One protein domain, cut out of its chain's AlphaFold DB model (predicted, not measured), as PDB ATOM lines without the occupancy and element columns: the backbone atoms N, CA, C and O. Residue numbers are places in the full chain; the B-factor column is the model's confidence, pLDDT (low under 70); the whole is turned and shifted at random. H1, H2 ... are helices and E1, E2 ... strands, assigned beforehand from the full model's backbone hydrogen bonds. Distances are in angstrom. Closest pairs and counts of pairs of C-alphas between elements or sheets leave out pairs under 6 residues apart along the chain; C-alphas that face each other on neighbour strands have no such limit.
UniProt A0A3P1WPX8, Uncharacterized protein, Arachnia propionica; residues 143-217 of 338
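What this domain is: This is residues 143 to 217 of the 338 residues of an uncharacterized protein of Arachnia propionica (UniProt A0A3P1WPX8). Two small units, each a helix with a two-stranded hairpin, are joined by a long link: hairpin E1 E2 packs along helix H1 with E2 nearer to it, and hairpin E3 E4 packs on the later part of the shorter helix H2. The flat whole spans 42 by 32 by 17 A. The printed part has 75 residues, with two named helices and four named strands in the order H1 E1 E2 H2 E3 E4; both sheets, E1 - E2 and E3 - E4, are antiparallel, and the class is mixed, helices and strands. It is only just loose, close to compact, with a radius of gyration of the C-alphas of 13.8 A.

How they stand to each other: H1, residues 144 to 163, comes closest to E2, residues 176 to 179, at the C-alphas of Asn 151 and Val 177, 5.6 A apart. E1, residues 170 to 173, and E2 form an antiparallel hairpin at 143 degrees, with N 171 and O 178 2.8 A apart, within hydrogen-bond range. H2, residues 191 to 201, only just touches H1, with 3 pairs of C-alphas within 8 A, made by residues 157 to 161 of H1 alone; the closest C-alphas are those of Phe 160 and Phe 198, 7.2 A apart, and the lines are about perpendicular at 75 degrees. The closest C-alphas of H2 and E3, residues 205 to 207, are those of Leu 199 and Val 205, 5.6 A apart. E3 and E4, residues 213 to 215, form an antiparallel hairpin at 154 degrees, with N 206 and O 214 2.8 A apart, within hydrogen-bond range. H1 is apart from E3 and E4. In H1 and H2 every O i to N i+4 pair is within hydrogen-bond range.

Where its parts are: H1 runs 28.8 A from C-alpha 144 at (40.187, -66.065, 25.258). E1 is 9.8 A long and E2 10.8 A. H2 is 15.1 A long, beginning at C-alpha 191 at (15.630, -79.594, 20.807). E3 is 6.5 A long, and E4, 6.6 A, ends at C-alpha 215 at (29.152, -85.745, 12.489).

The domain as a whole: The C-alphas farthest apart, those of Glu 174 and Glu 209, are 42.3 A apart. The printed part has no cut. The link from E2 to H2, 11 residues, is long; within it, residues 184 to 185 pair antiparallel with residues 166 to 167. Mean pLDDT of the printed part is 72.0, with 28 residues under 70, among them 171 to 189.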
ATOM      1  N   SER A 143      41.406 -70.563  26.584       66.31
ATOM      2  CA  SER A 143      41.986 -69.363  26.002       66.31
ATOM      3  C   SER A 143      40.865 -68.376  25.661       66.31
ATOM      4  O   SER A 143      39.735 -68.774  25.367       66.31
ATOM      5  N   GLN A 144      41.172 -67.077  25.651       70.56
ATOM      6  CA  GLN A 144      40.187 -66.065  25.258       70.56
ATOM      7  C   GLN A 144      39.617 -66.343  23.857       70.56
ATOM      8  O   GLN A 144      38.420 -66.198  23.648       70.56
ATOM      9  N   ALA A 145      40.453 -66.825  22.931       66.88
ATOM     10  CA  ALA A 145      40.025 -67.209  21.589       66.88
ATOM     11  C   ALA A 145      38.970 -68.331  21.608       66.88
ATOM     12  O   ALA A 145      37.978 -68.256  20.887       66.88
ATOM     13  N   ARG A 146      39.137 -69.335  22.480       64.31
ATOM     14  CA  ARG A 146      38.165 -70.425  22.642       64.31
ATOM     15  C   ARG A 146      36.846 -69.931  23.236       64.31
ATOM     16  O   ARG A 146      35.783 -70.327  22.768       64.31
ATOM     17  N   ILE A 147      36.903 -69.031  24.220       66.06
ATOM     18  CA  ILE A 147      35.705 -68.393  24.792       66.06
ATOM     19  C   ILE A 147      34.958 -67.588  23.721       66.06
ATOM     20  O   ILE A 147      33.737 -67.689  23.616       66.06
ATOM     21  N   ASP A 148      35.675 -66.802  22.919       69.88
ATOM     22  CA  ASP A 148      35.078 -65.984  21.862       69.88
ATOM     23  C   ASP A 148      34.419 -66.862  20.783       69.88
ATOM     24  O   ASP A 148      33.291 -66.583  20.370       69.88
ATOM     25  N   SER A 149      35.076 -67.962  20.401       64.31
ATOM     26  CA  SER A 149      34.541 -68.959  19.469       64.31
ATOM     27  C   SER A 149      33.269 -69.633  19.999       64.31
ATOM     28  O   SER A 149      32.234 -69.637  19.327       64.31
ATOM     29  N   HIS A 150      33.301 -70.113  21.249       66.75
ATOM     30  CA  HIS A 150      32.132 -70.684  21.929       66.75
ATOM     31  C   HIS A 150      30.958 -69.705  21.939       66.75
ATOM     32  O   HIS A 150      29.830 -70.059  21.593       66.75
ATOM     33  N   ASN A 151      31.224 -68.445  22.290       71.25
ATOM     34  CA  ASN A 151      30.183 -67.430  22.359       71.25
ATOM     35  C   ASN A 151      29.535 -67.165  20.999       71.25
ATOM     36  O   ASN A 151      28.312 -67.038  20.919       71.25
ATOM     37  N   ALA A 152      30.343 -67.106  19.938       73.94
ATOM     38  CA  ALA A 152      29.847 -66.957  18.579       73.94
ATOM     39  C   ALA A 152      28.959 -68.145  18.172       73.94
ATOM     40  O   ALA A 152      27.862 -67.934  17.652       73.94
ATOM     41  N   GLY A 153      29.385 -69.376  18.476       72.06
ATOM     42  CA  GLY A 153      28.614 -70.586  18.191       72.06
ATOM     43  C   GLY A 153      27.267 -70.631  18.923       72.06
ATOM     44  O   GLY A 153      26.235 -70.926  18.316       72.06
ATOM     45  N   VAL A 154      27.245 -70.283  20.213       72.44
ATOM     46  CA  VAL A 154      26.002 -70.238  21.002       72.44
ATOM     47  C   VAL A 154      25.030 -69.195  20.459       72.44
ATOM     48  O   VAL A 154      23.844 -69.492  20.326       72.44
ATOM     49  N   GLU A 155      25.497 -67.991  20.124       78.56
ATOM     50  CA  GLU A 155      24.625 -66.954  19.559       78.56
ATOM     51  C   GLU A 155      24.094 -67.328  18.176       78.56
ATOM     52  O   GLU A 155      22.938 -67.043  17.851       78.56
ATOM     53  N   GLU A 156      24.896 -68.015  17.368       80.12
ATOM     54  CA  GLU A 156      24.447 -68.498  16.073       80.12
ATOM     55  C   GLU A 156      23.364 -69.577  16.202       80.12
ATOM     56  O   GLU A 156      22.319 -69.491  15.549       80.12
ATOM     57  N   PHE A 157      23.555 -70.556  17.087       79.88
ATOM     58  CA  PHE A 157      22.518 -71.553  17.342       79.88
ATOM     59  C   PHE A 157      21.275 -70.916  17.980       79.88
ATOM     60  O   PHE A 157      20.148 -71.255  17.618       79.88
ATOM     61  N   ALA A 158      21.445 -69.913  18.849       79.50
ATOM     62  CA  ALA A 158      20.337 -69.126  19.384       79.50
ATOM     63  C   ALA A 158      19.544 -68.421  18.276       79.50
ATOM     64  O   ALA A 158      18.314 -68.417  18.309       79.50
ATOM     65  N   ALA A 159      20.221 -67.834  17.285       83.00
ATOM     66  CA  ALA A 159      19.568 -67.233  16.125       83.00
ATOM     67  C   ALA A 159      18.776 -68.278  15.323       83.00
ATOM     68  O   ALA A 159      17.601 -68.056  15.032       83.00
ATOM     69  N   PHE A 160      19.367 -69.447  15.064       82.94
ATOM     70  CA  PHE A 160      18.711 -70.548  14.356       82.94
ATOM     71  C   PHE A 160      17.453 -71.066  15.073       82.94
ATOM     72  O   PHE A 160      16.434 -71.362  14.442       82.94
ATOM     73  N   LEU A 161      17.501 -71.144  16.404       81.81
ATOM     74  CA  LEU A 161      16.361 -71.505  17.245       81.81
ATOM     75  C   LEU A 161      15.260 -70.430  17.206       81.81
ATOM     76  O   LEU A 161      14.081 -70.758  17.056       81.81
ATOM     77  N   ARG A 162      15.627 -69.142  17.279       84.81
ATOM     78  CA  ARG A 162      14.679 -68.015  17.184       84.81
ATOM     79  C   ARG A 162      13.960 -67.986  15.834       84.81
ATOM     80  O   ARG A 162      12.756 -67.741  15.795       84.81
ATOM     81  N   GLU A 163      14.651 -68.292  14.736       85.38
ATOM     82  CA  GLU A 163      14.041 -68.424  13.403       85.38
ATOM     83  C   GLU A 163      12.972 -69.528  13.342       85.38
ATOM     84  O   GLU A 163      12.000 -69.413  12.596       85.38
ATOM     85  N   ARG A 164      13.107 -70.568  14.172       81.38
ATOM     86  CA  ARG A 164      12.135 -71.665  14.325       81.38
ATOM     87  C   ARG A 164      11.053 -71.385  15.368       81.38
ATOM     88  O   ARG A 164      10.263 -72.270  15.691       81.38
ATOM     89  N   GLY A 165      10.986 -70.152  15.869       80.69
ATOM     90  CA  GLY A 165       9.962 -69.720  16.815       80.69
ATOM     91  C   GLY A 165      10.168 -70.250  18.232       80.69
ATOM     92  O   GLY A 165       9.184 -70.378  18.964       80.69
ATOM     93  N   ALA A 166      11.410 -70.577  18.602       79.81
ATOM     94  CA  ALA A 166      11.775 -70.842  19.987       79.81
ATOM     95  C   ALA A 166      12.036 -69.529  20.739       79.81
ATOM     96  O   ALA A 166      12.657 -68.600  20.211       79.81
ATOM     97  N   GLU A 167      11.597 -69.463  21.994       76.50
ATOM     98  CA  GLU A 167      11.993 -68.392  22.909       76.50
ATOM     99  C   GLU A 167      13.360 -68.737  23.510       76.50
ATOM    100  O   GLU A 167      13.512 -69.746  24.196       76.50
ATOM    101  N   VAL A 168      14.377 -67.926  23.199       74.06
ATOM    102  CA  VAL A 168      15.771 -68.206  23.565       74.06
ATOM    103  C   VAL A 168      16.419 -67.007  24.242       74.06
ATOM    104  O   VAL A 168      16.696 -65.984  23.601       74.06
ATOM    105  N   GLU A 169      16.743 -67.181  25.520       73.00
ATOM    106  CA  GLU A 169      17.571 -66.263  26.298       73.00
ATOM    107  C   GLU A 169      18.994 -66.816  26.443       73.00
ATOM    108  O   GLU A 169      19.192 -67.986  26.778       73.00
ATOM    109  N   VAL A 170      19.986 -65.963  26.184       70.81
ATOM    110  CA  VAL A 170      21.412 -66.278  26.307       70.81
ATOM    111  C   VAL A 170      21.980 -65.473  27.477       70.81
ATOM    112  O   VAL A 170      21.816 -64.254  27.539       70.81
ATOM    113  N   HIS A 171      22.635 -66.140  28.427       68.31
ATOM    114  CA  HIS A 171      23.239 -65.510  29.602       68.31
ATOM    115  C   HIS A 171      24.756 -65.583  29.548       68.31
ATOM    116  O   HIS A 171      25.315 -66.660  29.354       68.31
ATOM    117  N   ALA A 172      25.416 -64.463  29.831       67.75
ATOM    118  CA  ALA A 172      26.850 -64.439  30.073       67.75
ATOM    119  C   ALA A 172      27.202 -65.101  31.416       67.75
ATOM    120  O   ALA A 172      26.503 -64.955  32.420       67.75
ATOM    121  N   THR A 173      28.326 -65.800  31.420       62.19
ATOM    122  CA  THR A 173      29.000 -66.397  32.572       62.19
ATOM    123  C   THR A 173      30.477 -66.009  32.519       62.19
ATOM    124  O   THR A 173      30.947 -65.470  31.517       62.19
ATOM    125  N   GLU A 174      31.222 -66.285  33.587       53.50
ATOM    126  CA  GLU A 174      32.676 -66.070  33.611       53.50
ATOM    127  C   GLU A 174      33.431 -66.893  32.546       53.50
ATOM    128  O   GLU A 174      34.527 -66.507  32.156       53.50
ATOM    129  N   ASN A 175      32.799 -67.941  31.999       52.34
ATOM    130  CA  ASN A 175      33.380 -68.871  31.025       52.34
ATOM    131  C   ASN A 175      32.659 -68.841  29.664       52.34
ATOM    132  O   ASN A 175      32.650 -69.830  28.941       52.34
ATOM    133  N   GLY A 176      32.009 -67.722  29.323       60.72
ATOM    134  CA  GLY A 176      31.267 -67.552  28.067       60.72
ATOM    135  C   GLY A 176      29.750 -67.544  28.250       60.72
ATOM    136  O   GLY A 176      29.261 -67.263  29.342       60.72
ATOM    137  N   VAL A 177      28.976 -67.804  27.197       58.66
ATOM    138  CA  VAL A 177      27.508 -67.725  27.229       58.66
ATOM    139  C   VAL A 177      26.818 -69.092  27.324       58.66
ATOM    140  O   VAL A 177      27.347 -70.108  26.879       58.66
ATOM    141  N   LYS A 178      25.610 -69.114  27.902       62.47
ATOM    142  CA  LYS A 178      24.749 -70.303  28.036       62.47
ATOM    143  C   LYS A 178      23.291 -70.018  27.674       62.47
ATOM    144  O   LYS A 178      22.811 -68.907  27.895       62.47
ATOM    145  N   PHE A 179      22.566 -71.041  27.225       61.06
ATOM    146  CA  PHE A 179      21.108 -70.991  27.075       61.06
ATOM    147  C   PHE A 179      20.392 -70.965  28.434       61.06
ATOM    148  O   PHE A 179      20.804 -71.645  29.380       61.06
ATOM    149  N   HIS A 180      19.303 -70.200  28.533       49.78
ATOM    150  CA  HIS A 180      18.363 -70.306  29.646       49.78
ATOM    151  C   HIS A 180      17.586 -71.630  29.582       49.78
ATOM    152  O   HIS A 180      17.407 -72.225  28.524       49.78
ATOM    153  N   LYS A 181      17.161 -72.109  30.754       52.91
ATOM    154  CA  LYS A 181      16.862 -73.516  31.060       52.91
ATOM    155  C   LYS A 181      15.671 -74.138  30.306       52.91
ATOM    156  O   LYS A 181      15.518 -75.353  30.356       52.91
ATOM    157  N   GLU A 182      14.861 -73.372  29.587       54.91
ATOM    158  CA  GLU A 182      13.706 -73.903  28.854       54.91
ATOM    159  C   GLU A 182      13.667 -73.329  27.436       54.91
ATOM    160  O   GLU A 182      13.051 -72.298  27.184       54.91
ATOM    161  N   ILE A 183      14.328 -74.012  26.496       57.66
ATOM    162  CA  ILE A 183      14.074 -73.781  25.073       57.66
ATOM    163  C   ILE A 183      12.758 -74.486  24.766       57.66
ATOM    164  O   ILE A 183      12.703 -75.712  24.668       57.66
ATOM    165  N   SER A 184      11.683 -73.709  24.678       57.28
ATOM    166  CA  SER A 184      10.367 -74.218  24.313       57.28
ATOM    167  C   SER A 184      10.034 -73.823  22.881       57.28
ATOM    168  O   SER A 184      10.229 -72.681  22.459       57.28
ATOM    169  N   PHE A 185       9.534 -74.789  22.115       56.34
ATOM    170  CA  PHE A 185       9.020 -74.553  20.775       56.34
ATOM    171  C   PHE A 185       7.510 -74.383  20.854       56.34
ATOM    172  O   PHE A 185       6.803 -75.257  21.357       56.34
ATOM    173  N   SER A 186       6.995 -73.297  20.280       57.19
ATOM    174  CA  SER A 186       5.547 -73.072  20.159       57.19
ATOM    175  C   SER A 186       4.816 -74.185  19.382       57.19
ATOM    176  O   SER A 186       3.605 -74.349  19.528       57.19
ATOM    177  N   SER A 187       5.549 -74.975  18.590       57.84
ATOM    178  CA  SER A 187       5.068 -76.103  17.786       57.84
ATOM    179  C   SER A 187       5.282 -77.492  18.411       57.84
ATOM    180  O   SER A 187       4.821 -78.472  17.831       57.84
ATOM    181  N   GLY A 188       5.942 -77.599  19.573       57.50
ATOM    182  CA  GLY A 188       6.212 -78.884  20.236       57.50
ATOM    183  C   GLY A 188       7.342 -79.727  19.624       57.50
ATOM    184  O   GLY A 188       7.297 -80.947  19.746       57.50
ATOM    185  N   GLY A 189       8.319 -79.105  18.951       63.03
ATOM    186  CA  GLY A 189       9.522 -79.787  18.448       63.03
ATOM    187  C   GLY A 189      10.505 -80.198  19.555       63.03
ATOM    188  O   GLY A 189      10.509 -79.598  20.631       63.03
ATOM    189  N   ASP A 190      11.329 -81.213  19.279       71.50
ATOM    190  CA  ASP A 190      12.439 -81.633  20.143       71.50
ATOM    191  C   ASP A 190      13.690 -80.780  19.855       71.50
ATOM    192  O   ASP A 190      14.023 -80.496  18.703       71.50
ATOM    193  N   LEU A 191      14.389 -80.359  20.909       69.12
ATOM    194  CA  LEU A 191      15.630 -79.594  20.807       69.12
ATOM    195  C   LEU A 191      16.736 -80.399  20.117       69.12
ATOM    196  O   LEU A 191      17.526 -79.816  19.372       69.12
ATOM    197  N   GLU A 192      16.791 -81.714  20.343       69.50
ATOM    198  CA  GLU A 192      17.789 -82.574  19.698       69.50
ATOM    199  C   GLU A 192      17.570 -82.644  18.180       69.50
ATOM    200  O   GLU A 192      18.528 -82.495  17.425       69.50
ATOM    201  N   ASP A 193      16.325 -82.740  17.708       75.19
ATOM    202  CA  ASP A 193      16.025 -82.711  16.269       75.19
ATOM    203  C   ASP A 193      16.485 -81.390  15.631       75.19
ATOM    204  O   ASP A 193      17.143 -81.376  14.588       75.19
ATOM    205  N   VAL A 194      16.220 -80.260  16.292       76.88
ATOM    206  CA  VAL A 194      16.616 -78.935  15.788       76.88
ATOM    207  C   VAL A 194      18.135 -78.734  15.823       76.88
ATOM    208  O   VAL A 194      18.690 -78.058  14.955       76.88
ATOM    209  N   LYS A 195      18.835 -79.347  16.778       77.44
ATOM    210  CA  LYS A 195      20.303 -79.395  16.811       77.44
ATOM    211  C   LYS A 195      20.855 -80.183  15.623       77.44
ATOM    212  O   LYS A 195      21.774 -79.702  14.961       77.44
ATOM    213  N   TRP A 196      20.280 -81.341  15.301       78.12
ATOM    214  CA  TRP A 196      20.682 -82.102  14.115       78.12
ATOM    215  C   TRP A 196      20.412 -81.331  12.821       78.12
ATOM    216  O   TRP A 196      21.276 -81.301  11.948       78.12
ATOM    217  N   GLU A 197      19.281 -80.627  12.720       82.19
ATOM    218  CA  GLU A 197      19.003 -79.730  11.592       82.19
ATOM    219  C   GLU A 197      20.026 -78.596  11.476       82.19
ATOM    220  O   GLU A 197      20.456 -78.270  10.369       82.19
ATOM    221  N   PHE A 198      20.417 -77.988  12.599       81.94
ATOM    222  CA  PHE A 198      21.430 -76.934  12.626       81.94
ATOM    223  C   PHE A 198      22.771 -77.448  12.107       81.94
ATOM    224  O   PHE A 198      23.355 -76.864  11.193       81.94
ATOM    225  N   LEU A 199      23.231 -78.583  12.632       79.81
ATOM    226  CA  LEU A 199      24.486 -79.193  12.207       79.81
ATOM    227  C   LEU A 199      24.426 -79.661  10.744       79.81
ATOM    228  O   LEU A 199      25.384 -79.473   9.996       79.81
ATOM    229  N   ALA A 200      23.294 -80.197  10.287       81.81
ATOM    230  CA  ALA A 200      23.092 -80.546   8.883       81.81
ATOM    231  C   ALA A 200      23.131 -79.305   7.973       81.81
ATOM    232  O   ALA A 200      23.777 -79.334   6.927       81.81
ATOM    233  N   ALA A 201      22.517 -78.188   8.386       82.19
ATOM    234  CA  ALA A 201      22.575 -76.914   7.661       82.19
ATOM    235  C   ALA A 201      24.004 -76.350   7.573       82.19
ATOM    236  O   ALA A 201      24.338 -75.648   6.620       82.19
ATOM    237  N   LYS A 202      24.859 -76.703   8.537       81.25
ATOM    238  CA  LYS A 202      26.293 -76.398   8.549       81.25
ATOM    239  C   LYS A 202      27.145 -77.376   7.741       81.25
ATOM    240  O   LYS A 202      28.357 -77.208   7.688       81.25
ATOM    241  N   GLY A 203      26.546 -78.406   7.141       81.44
ATOM    242  CA  GLY A 203      27.291 -79.487   6.491       81.44
ATOM    243  C   GLY A 203      28.118 -80.326   7.472       81.44
ATOM    244  O   GLY A 203      29.004 -81.057   7.049       81.44
ATOM    245  N   ARG A 204      27.830 -80.229   8.776       79.38
ATOM    246  CA  ARG A 204      28.517 -80.936   9.864       79.38
ATOM    247  C   ARG A 204      27.884 -82.289  10.168       79.38
ATOM    248  O   ARG A 204      28.361 -82.966  11.065       79.38
ATOM    249  N   VAL A 205      26.807 -82.689   9.488       81.62
ATOM    250  CA  VAL A 205      26.120 -83.968   9.725       81.62
ATOM    251  C   VAL A 205      25.730 -84.630   8.413       81.62
ATOM    252  O   VAL A 205      25.161 -83.999   7.522       81.62
ATOM    253  N   LYS A 206      25.983 -85.934   8.332       79.88
ATOM    254  CA  LYS A 206      25.424 -86.842   7.334       79.88
ATOM    255  C   LYS A 206      24.395 -87.730   8.018       79.88
ATOM    256  O   LYS A 206      24.690 -88.313   9.055       79.88
ATOM    257  N   ILE A 207      23.209 -87.834   7.433       80.75
ATOM    258  CA  ILE A 207      22.178 -88.772   7.881       80.75
ATOM    259  C   ILE A 207      22.204 -89.952   6.919       80.75
ATOM    260  O   ILE A 207      22.123 -89.755   5.703       80.75
ATOM    261  N   ASP A 208      22.389 -91.159   7.443       81.94
ATOM    262  CA  ASP A 208      22.350 -92.367   6.627       81.94
ATOM    263  C   ASP A 208      20.909 -92.831   6.338       81.94
ATOM    264  O   ASP A 208      19.921 -92.226   6.759       81.94
ATOM    265  N   GLU A 209      20.778 -93.922   5.586       82.75
ATOM    266  CA  GLU A 209      19.479 -94.501   5.219       82.75
ATOM    267  C   GLU A 209      18.657 -95.018   6.414       82.75
ATOM    268  O   GLU A 209      17.446 -95.198   6.286       82.75
ATOM    269  N   ASN A 210      19.287 -95.211   7.576       80.31
ATOM    270  CA  ASN A 210      18.655 -95.664   8.813       80.31
ATOM    271  C   ASN A 210      18.296 -94.502   9.752       80.31
ATOM    272  O   ASN A 210      17.790 -94.738  10.850       80.31
ATOM    273  N   GLY A 211      18.544 -93.253   9.342       76.38
ATOM    274  CA  GLY A 211      18.343 -92.077  10.187       76.38
ATOM    275  C   GLY A 211      19.452 -91.874  11.221       76.38
ATOM    276  O   GLY A 211      19.275 -91.090  12.154       76.38
ATOM    277  N   GLN A 212      20.585 -92.570  11.090       76.88
ATOM    278  CA  GLN A 212      21.729 -92.375  11.968       76.88
ATOM    279  C   GLN A 212      22.490 -91.116  11.547       76.88
ATOM    280  O   GLN A 212      22.876 -90.956  10.388       76.88
ATOM    281  N   HIS A 213      22.699 -90.219  12.510       76.50
ATOM    282  CA  HIS A 213      23.460 -88.991  12.324       76.50
ATOM    283  C   HIS A 213      24.948 -89.267  12.555       76.50
ATOM    284  O   HIS A 213      25.338 -89.738  13.624       76.50
ATOM    285  N   THR A 214      25.779 -88.929  11.574       75.94
ATOM    286  CA  THR A 214      27.240 -88.949  11.686       75.94
ATOM    287  C   THR A 214      27.765 -87.532  11.555       75.94
ATOM    288  O   THR A 214      27.483 -86.866  10.558       75.94
ATOM    289  N   ILE A 215      28.528 -87.068  12.546       78.00
ATOM    290  CA  ILE A 215      29.152 -85.745  12.489       78.00
ATOM    291  C   ILE A 215      30.343 -85.783  11.532       78.00
ATOM    292  O   ILE A 215      31.155 -86.703  11.566       78.00
ATOM    293  N   ILE A 216      30.422 -84.773  10.674       76.00
ATOM    294  CA  ILE A 216      31.539 -84.514   9.774       76.00
ATOM    295  C   ILE A 216      32.456 -83.506  10.482       76.00
ATOM    296  O   ILE A 216      31.978 -82.413  10.826       76.00
ATOM    297  N   PRO A 217      33.730 -83.857  10.734       76.81
ATOM    298  CA  PRO A 217      34.686 -82.920  11.307       76.81
ATOM    299  C   PRO A 217      34.980 -81.737  10.369       76.81
ATOM    300  O   PRO A 217      34.885 -81.869   9.145       76.81
TER     301      PRO A 217